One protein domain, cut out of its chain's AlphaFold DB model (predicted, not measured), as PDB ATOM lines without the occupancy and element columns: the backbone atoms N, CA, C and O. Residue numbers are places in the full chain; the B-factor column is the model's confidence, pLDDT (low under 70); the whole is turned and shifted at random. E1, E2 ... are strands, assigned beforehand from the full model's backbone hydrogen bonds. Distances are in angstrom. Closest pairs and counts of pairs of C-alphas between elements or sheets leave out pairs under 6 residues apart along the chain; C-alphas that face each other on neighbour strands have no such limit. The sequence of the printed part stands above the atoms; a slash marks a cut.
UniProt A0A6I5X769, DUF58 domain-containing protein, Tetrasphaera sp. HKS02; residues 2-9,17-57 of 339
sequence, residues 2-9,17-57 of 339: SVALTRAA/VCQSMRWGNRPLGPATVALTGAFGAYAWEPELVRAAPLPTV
ATOM      1  N   SER A   2     -17.554  36.501  41.166       59.50
ATOM      2  CA  SER A   2     -18.907  36.525  41.732       59.50
ATOM      3  C   SER A   2     -19.527  37.882  41.427       59.50
ATOM      4  O   SER A   2     -18.897  38.903  41.691       59.50
ATOM      5  N   VAL A   3     -20.727  37.891  40.851       67.12
ATOM      6  CA  VAL A   3     -21.481  39.114  40.549       67.12
ATOM      7  C   VAL A   3     -22.728  39.107  41.417       67.12
ATOM      8  O   VAL A   3     -23.481  38.137  41.406       67.12
ATOM      9  N   ALA A   4     -22.935  40.180  42.170       70.25
ATOM     10  CA  ALA A   4     -24.145  40.397  42.943       70.25
ATOM     11  C   ALA A   4     -24.829  41.661  42.425       70.25
ATOM     12  O   ALA A   4     -24.197  42.709  42.302       70.25
ATOM     13  N   LEU A   5     -26.116  41.546  42.104       72.12
ATOM     14  CA  LEU A   5     -26.951  42.660  41.673       72.12
ATOM     15  C   LEU A   5     -27.978  42.933  42.762       72.12
ATOM     16  O   LEU A   5     -28.633  42.019  43.258       72.12
ATOM     17  N   THR A   6     -28.118  44.197  43.130       77.81
ATOM     18  CA  THR A   6     -29.082  44.632  44.136       77.81
ATOM     19  C   THR A   6     -29.651  45.985  43.741       77.81
ATOM     20  O   THR A   6     -28.998  46.770  43.050       77.81
ATOM     21  N   ARG A   7     -30.893  46.255  44.142       77.38
ATOM     22  CA  ARG A   7     -31.520  47.551  43.889       77.38
ATOM     23  C   ARG A   7     -30.891  48.575  44.828       77.38
ATOM     24  O   ARG A   7     -30.926  48.393  46.041       77.38
ATOM     25  N   ALA A   8     -30.331  49.640  44.262       69.56
ATOM     26  CA  ALA A   8     -29.668  50.673  45.044       69.56
ATOM     27  C   ALA A   8     -30.660  51.383  45.986       69.56
ATOM     28  O   ALA A   8     -31.679  51.926  45.553       69.56
ATOM     29  N   ALA A   9     -30.335  51.368  47.275       76.50
ATOM     30  CA  ALA A   9     -30.912  52.173  48.347       76.50
ATOM     31  C   ALA A   9     -29.816  53.105  48.923       76.50
ATOM     32  O   ALA A   9     -28.639  52.887  48.624       76.50
ATOM     33  N   VAL A  17     -20.075  35.701  49.640       81.56
ATOM     34  CA  VAL A  17     -19.533  34.461  50.198       81.56
ATOM     35  C   VAL A  17     -18.234  34.127  49.473       81.56
ATOM     36  O   VAL A  17     -18.210  33.963  48.252       81.56
ATOM     37  N   CYS A  18     -17.148  34.019  50.229       79.94
ATOM     38  CA  CYS A  18     -15.845  33.601  49.733       79.94
ATOM     39  C   CYS A  18     -15.316  32.432  50.564       79.94
ATOM     40  O   CYS A  18     -15.455  32.414  51.786       79.94
ATOM     41  N   GLN A  19     -14.664  31.484  49.898       83.75
ATOM     42  CA  GLN A  19     -13.955  30.389  50.546       83.75
ATOM     43  C   GLN A  19     -12.469  30.502  50.225       83.75
ATOM     44  O   GLN A  19     -12.075  30.648  49.068       83.75
ATOM     45  N   SER A  20     -11.638  30.434  51.261       87.12
ATOM     46  CA  SER A  20     -10.197  30.369  51.083       87.12
ATOM     47  C   SER A  20      -9.793  28.957  50.672       87.12
ATOM     48  O   SER A  20     -10.054  27.996  51.391       87.12
ATOM     49  N   MET A  21      -9.154  28.837  49.510       87.12
ATOM     50  CA  MET A  21      -8.700  27.549  48.976       87.12
ATOM     51  C   MET A  21      -7.293  27.176  49.451       87.12
ATOM     52  O   MET A  21      -6.844  26.063  49.210       87.12
ATOM     53  N   ARG A  22      -6.571  28.080  50.121       89.31
ATOM     54  CA  ARG A  22      -5.217  27.832  50.634       89.31
ATOM     55  C   ARG A  22      -4.987  28.692  51.874       89.31
ATOM     56  O   ARG A  22      -5.343  29.868  51.882       89.31
ATOM     57  N   TRP A  23      -4.346  28.129  52.892       91.69
ATOM     58  CA  TRP A  23      -3.909  28.848  54.096       91.69
ATOM     59  C   TRP A  23      -3.046  30.064  53.739       91.69
ATOM     60  O   TRP A  23      -2.491  30.102  52.648       91.69
ATOM     61  N   GLY A  24      -2.925  31.067  54.601       90.50
ATOM     62  CA  GLY A  24      -2.188  32.290  54.273       90.50
ATOM     63  C   GLY A  24      -2.986  33.566  54.514       90.50
ATOM     64  O   GLY A  24      -4.203  33.528  54.682       90.50
ATOM     65  N   ASN A  25      -2.320  34.715  54.421       88.75
ATOM     66  CA  ASN A  25      -2.993  36.005  54.255       88.75
ATOM     67  C   ASN A  25      -3.490  36.134  52.811       88.75
ATOM     68  O   ASN A  25      -2.702  36.389  51.897       88.75
ATOM     69  N   ARG A  26      -4.791  35.924  52.590       86.88
ATOM     70  CA  ARG A  26      -5.387  35.885  51.251       86.88
ATOM     71  C   ARG A  26      -6.061  37.212  50.916       86.88
ATOM     72  O   ARG A  26      -7.006  37.584  51.607       86.88
ATOM     73  N   PRO A  27      -5.598  37.948  49.890       84.00
ATOM     74  CA  PRO A  27      -6.266  39.176  49.496       84.00
ATOM     75  C   PRO A  27      -7.677  38.853  49.005       84.00
ATOM     76  O   PRO A  27      -7.879  37.924  48.221       84.00
ATOM     77  N   LEU A  28      -8.649  39.631  49.471       80.75
ATOM     78  CA  LEU A  28      -9.997  39.627  48.930       80.75
ATOM     79  C   LEU A  28     -10.108  40.791  47.943       80.75
ATOM     80  O   LEU A  28      -9.993  41.961  48.313       80.75
ATOM     81  N   GLY A  29     -10.315  40.461  46.671       70.81
ATOM     82  CA  GLY A  29     -10.529  41.444  45.613       70.81
ATOM     83  C   GLY A  29      -9.344  41.631  44.655       70.81
ATOM     84  O   GLY A  29      -8.429  40.806  44.630       70.81
ATOM     85  N   PRO A  30      -9.375  42.699  43.839       74.81
ATOM     86  CA  PRO A  30     -10.284  43.846  43.944       74.81
ATOM     87  C   PRO A  30     -11.745  43.522  43.605       74.81
ATOM     88  O   PRO A  30     -12.021  42.722  42.714       74.81
ATOM     89  N   ALA A  31     -12.674  44.146  44.327       80.81
ATOM     90  CA  ALA A  31     -14.082  44.179  43.958       80.81
ATOM     91  C   ALA A  31     -14.355  45.461  43.171       80.81
ATOM     92  O   ALA A  31     -13.859  46.530  43.517       80.81
ATOM     93  N   THR A  32     -15.146  45.346  42.114       83.88
ATOM     94  CA  THR A  32     -15.570  46.486  41.310       83.88
ATOM     95  C   THR A  32     -17.035  46.744  41.607       83.88
ATOM     96  O   THR A  32     -17.873  45.870  41.380       83.88
ATOM     97  N   VAL A  33     -17.337  47.924  42.142       83.56
ATOM     98  CA  VAL A  33     -18.716  48.340  42.403       83.56
ATOM     99  C   VAL A  33     -19.126  49.286  41.290       83.56
ATOM    100  O   VAL A  33     -18.472  50.296  41.080       83.56
ATOM    101  N   ALA A  34     -20.197  48.960  40.573       84.38
ATOM    102  CA  ALA A  34     -20.780  49.829  39.560       84.38
ATOM    103  C   ALA A  34     -22.248  50.079  39.904       84.38
ATOM    104  O   ALA A  34     -22.960  49.163  40.322       84.38
ATOM    105  N   LEU A  35     -22.701  51.315  39.713       85.56
ATOM    106  CA  LEU A  35     -24.100  51.699  39.877       85.56
ATOM    107  C   LEU A  35     -24.631  52.152  38.528       85.56
ATOM    108  O   LEU A  35     -24.010  52.978  37.863       85.56
ATOM    109  N   THR A  36     -25.783  51.629  38.128       86.25
ATOM    110  CA  THR A  36     -26.457  52.049  36.900       86.25
ATOM    111  C   THR A  36     -27.853  52.569  37.217       86.25
ATOM    112  O   THR A  36     -28.556  52.052  38.087       86.25
ATOM    113  N   GLY A  37     -28.240  53.648  36.537       84.44
ATOM    114  CA  GLY A  37     -29.583  54.213  36.601       84.44
ATOM    115  C   GLY A  37     -30.597  53.377  35.818       84.44
ATOM    116  O   GLY A  37     -30.253  52.402  35.145       84.44
ATOM    117  N   ALA A  38     -31.868  53.782  35.869       82.75
ATOM    118  CA  ALA A  38     -32.918  53.145  35.078       82.75
ATOM    119  C   ALA A  38     -32.530  53.109  33.588       82.75
ATOM    120  O   ALA A  38     -32.035  54.097  33.042       82.75
ATOM    121  N   PHE A  39     -32.731  51.952  32.950       81.38
ATOM    122  CA  PHE A  39     -32.411  51.714  31.536       81.38
ATOM    123  C   PHE A  39     -30.935  51.942  31.146       81.38
ATOM    124  O   PHE A  39     -30.632  52.029  29.962       81.38
ATOM    125  N   GLY A  40     -30.010  52.044  32.112       79.94
ATOM    126  CA  GLY A  40     -28.595  52.318  31.839       79.94
ATOM    127  C   GLY A  40     -28.302  53.757  31.400       79.94
ATOM    128  O   GLY A  40     -27.213  54.022  30.903       79.94
ATOM    129  N   ALA A  41     -29.241  54.693  31.592       85.00
ATOM    130  CA  ALA A  41     -29.088  56.092  31.178       85.00
ATOM    131  C   ALA A  41     -27.963  56.841  31.920       85.00
ATOM    132  O   ALA A  41     -27.439  57.834  31.423       85.00
ATOM    133  N   TYR A  42     -27.583  56.348  33.101       83.50
ATOM    134  CA  TYR A  42     -26.455  56.832  33.889       83.50
ATOM    135  C   TYR A  42     -25.658  55.630  34.381       83.50
ATOM    136  O   TYR A  42     -26.248  54.641  34.821       83.50
ATOM    137  N   ALA A  43     -24.336  55.727  34.342       84.06
ATOM    138  CA  ALA A  43     -23.441  54.774  34.973       84.06
ATOM    139  C   ALA A  43     -22.457  55.548  35.844       84.06
ATOM    140  O   ALA A  43     -21.881  56.545  35.410       84.06
ATOM    141  N   TRP A  44     -22.298  55.100  37.078       84.75
ATOM    142  CA  TRP A  44     -21.221  55.551  37.937       84.75
ATOM    143  C   TRP A  44     -19.951  54.774  37.594       84.75
ATOM    144  O   TRP A  44     -20.013  53.560  37.366       84.75
ATOM    145  N   GLU A  45     -18.823  55.479  37.523       80.88
ATOM    146  CA  GLU A  45     -17.541  54.875  37.173       80.88
ATOM    147  C   GLU A  45     -17.165  53.815  38.214       80.88
ATOM    148  O   GLU A  45     -17.248  54.094  39.411       80.88
ATOM    149  N   PRO A  46     -16.790  52.593  37.798       82.12
ATOM    150  CA  PRO A  46     -16.607  51.531  38.761       82.12
ATOM    151  C   PRO A  46     -15.409  51.780  39.683       82.12
ATOM    152  O   PRO A  46     -14.262  51.781  39.236       82.12
ATOM    153  N   GLU A  47     -15.659  51.935  40.982       79.81
ATOM    154  CA  GLU A  47     -14.585  52.099  41.960       79.81
ATOM    155  C   GLU A  47     -14.010  50.745  42.384       79.81
ATOM    156  O   GLU A  47     -14.719  49.744  42.567       79.81
ATOM    157  N   LEU A  48     -12.688  50.725  42.545       81.12
ATOM    158  CA  LEU A  48     -11.939  49.562  42.981       81.12
ATOM    159  C   LEU A  48     -11.950  49.471  44.511       81.12
ATOM    160  O   LEU A  48     -11.151  50.106  45.197       81.12
ATOM    161  N   VAL A  49     -12.803  48.611  45.053       81.25
ATOM    162  CA  VAL A  49     -12.852  48.331  46.486       81.25
ATOM    163  C   VAL A  49     -11.866  47.209  46.812       81.25
ATOM    164  O   VAL A  49     -11.999  46.072  46.348       81.25
ATOM    165  N   ARG A  50     -10.852  47.514  47.625       78.38
ATOM    166  CA  ARG A  50      -9.922  46.514  48.165       78.38
ATOM    167  C   ARG A  50     -10.392  46.089  49.547       78.38
ATOM    168  O   ARG A  50     -10.552  46.933  50.423       78.38
ATOM    169  N   ALA A  51     -10.580  44.792  49.754       76.19
ATOM    170  CA  ALA A  51     -10.844  44.270  51.086       76.19
ATOM    171  C   ALA A  51      -9.529  43.958  51.813       76.19
ATOM    172  O   ALA A  51      -8.488  43.704  51.198       76.19
ATOM    173  N   ALA A  52      -9.587  43.992  53.146       79.44
ATOM    174  CA  ALA A  52      -8.474  43.565  53.978       79.44
ATOM    175  C   ALA A  52      -8.112  42.101  53.661       79.44
ATOM    176  O   ALA A  52      -9.003  41.298  53.358       79.44
ATOM    177  N   PRO A  53      -6.822  41.729  53.717       82.25
ATOM    178  CA  PRO A  53      -6.428  40.341  53.544       82.25
ATOM    179  C   PRO A  53      -7.085  39.473  54.620       82.25
ATOM    180  O   PRO A  53      -7.082  39.818  55.801       82.25
ATOM    181  N   LEU A  54      -7.634  38.338  54.201       85.88
ATOM    182  CA  LEU A  54      -8.262  37.353  55.064       85.88
ATOM    183  C   LEU A  54      -7.188  36.381  55.587       85.88
ATOM    184  O   LEU A  54      -6.665  35.583  54.796       85.88
ATOM    185  N   PRO A  55      -6.832  36.407  56.885       87.38
ATOM    186  CA  PRO A  55      -5.934  35.411  57.451       87.38
ATOM    187  C   PRO A  55      -6.639  34.052  57.468       87.38
ATOM    188  O   PRO A  55      -7.675  33.875  58.103       87.38
ATOM    189  N   THR A  56      -6.078  33.084  56.750       90.62
ATOM    190  CA  THR A  56      -6.574  31.706  56.709       90.62
ATOM    191  C   THR A  56      -5.581  30.804  57.422       90.62
ATOM    192  O   THR A  56      -4.481  30.563  56.923       90.62
ATOM    193  N   VAL A  57      -5.975  30.292  58.581       90.81
ATOM    194  CA  VAL A  57      -5.172  29.333  59.343       90.81
ATOM    195  C   VAL A  57      -5.075  28.006  58.577       90.81
ATOM    196  O   VAL A  57      -6.081  27.563  58.015       90.81
TER     197      VAL A  57
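This is residues 2 to 9 and 17 to 57 of the 339 residues of the protein "DUF58 domain-containing protein" of Tetrasphaera sp. HKS02 (UniProt A0A6I5X769). With little regular structure, the printed part is mainly one long, narrow ribbon, in which E1 and E2 run out, residues 34 to 46 turn, and E3 and E4 fold back beside them. E1 pairs with E4 at one end, E2 with E3 farther along. The 49 printed residues have no named helix and four strands, E1 to E4 in chain order, in two antiparallel two-stranded sheets; the class is all strand, with 12 residues in named elements. This rod is only just extended, close to loose: radius of gyration of the C-alphas 14.6 A, spans 45 by 17 by 16 A.

E1 is residues 24 to 26, 5.7 A long, from C-alpha 24 at (-2.188, 32.290, 54.273). E2 is 31 to 33, 6.4 A; E3 is 47 to 49, 6.1 A; E4 is 54 to 56, 6.1 A, ending at (-6.574, 31.706, 56.709).

E1 and E4 are antiparallel at 152 degrees; N 24 and O 56 are within hydrogen-bond range, 2.8 A. The hairpin E2 and E3 is antiparallel at 141 degrees, with N 31 and O 49 at 2.9 A. E1 and E3 are apart.

Residues 10 to 16 are not printed, a 21.1 A gap between C-alphas 9 and 17. The link E2 to E3 is long. Residues 2, 3 and 8 have pLDDT under 70.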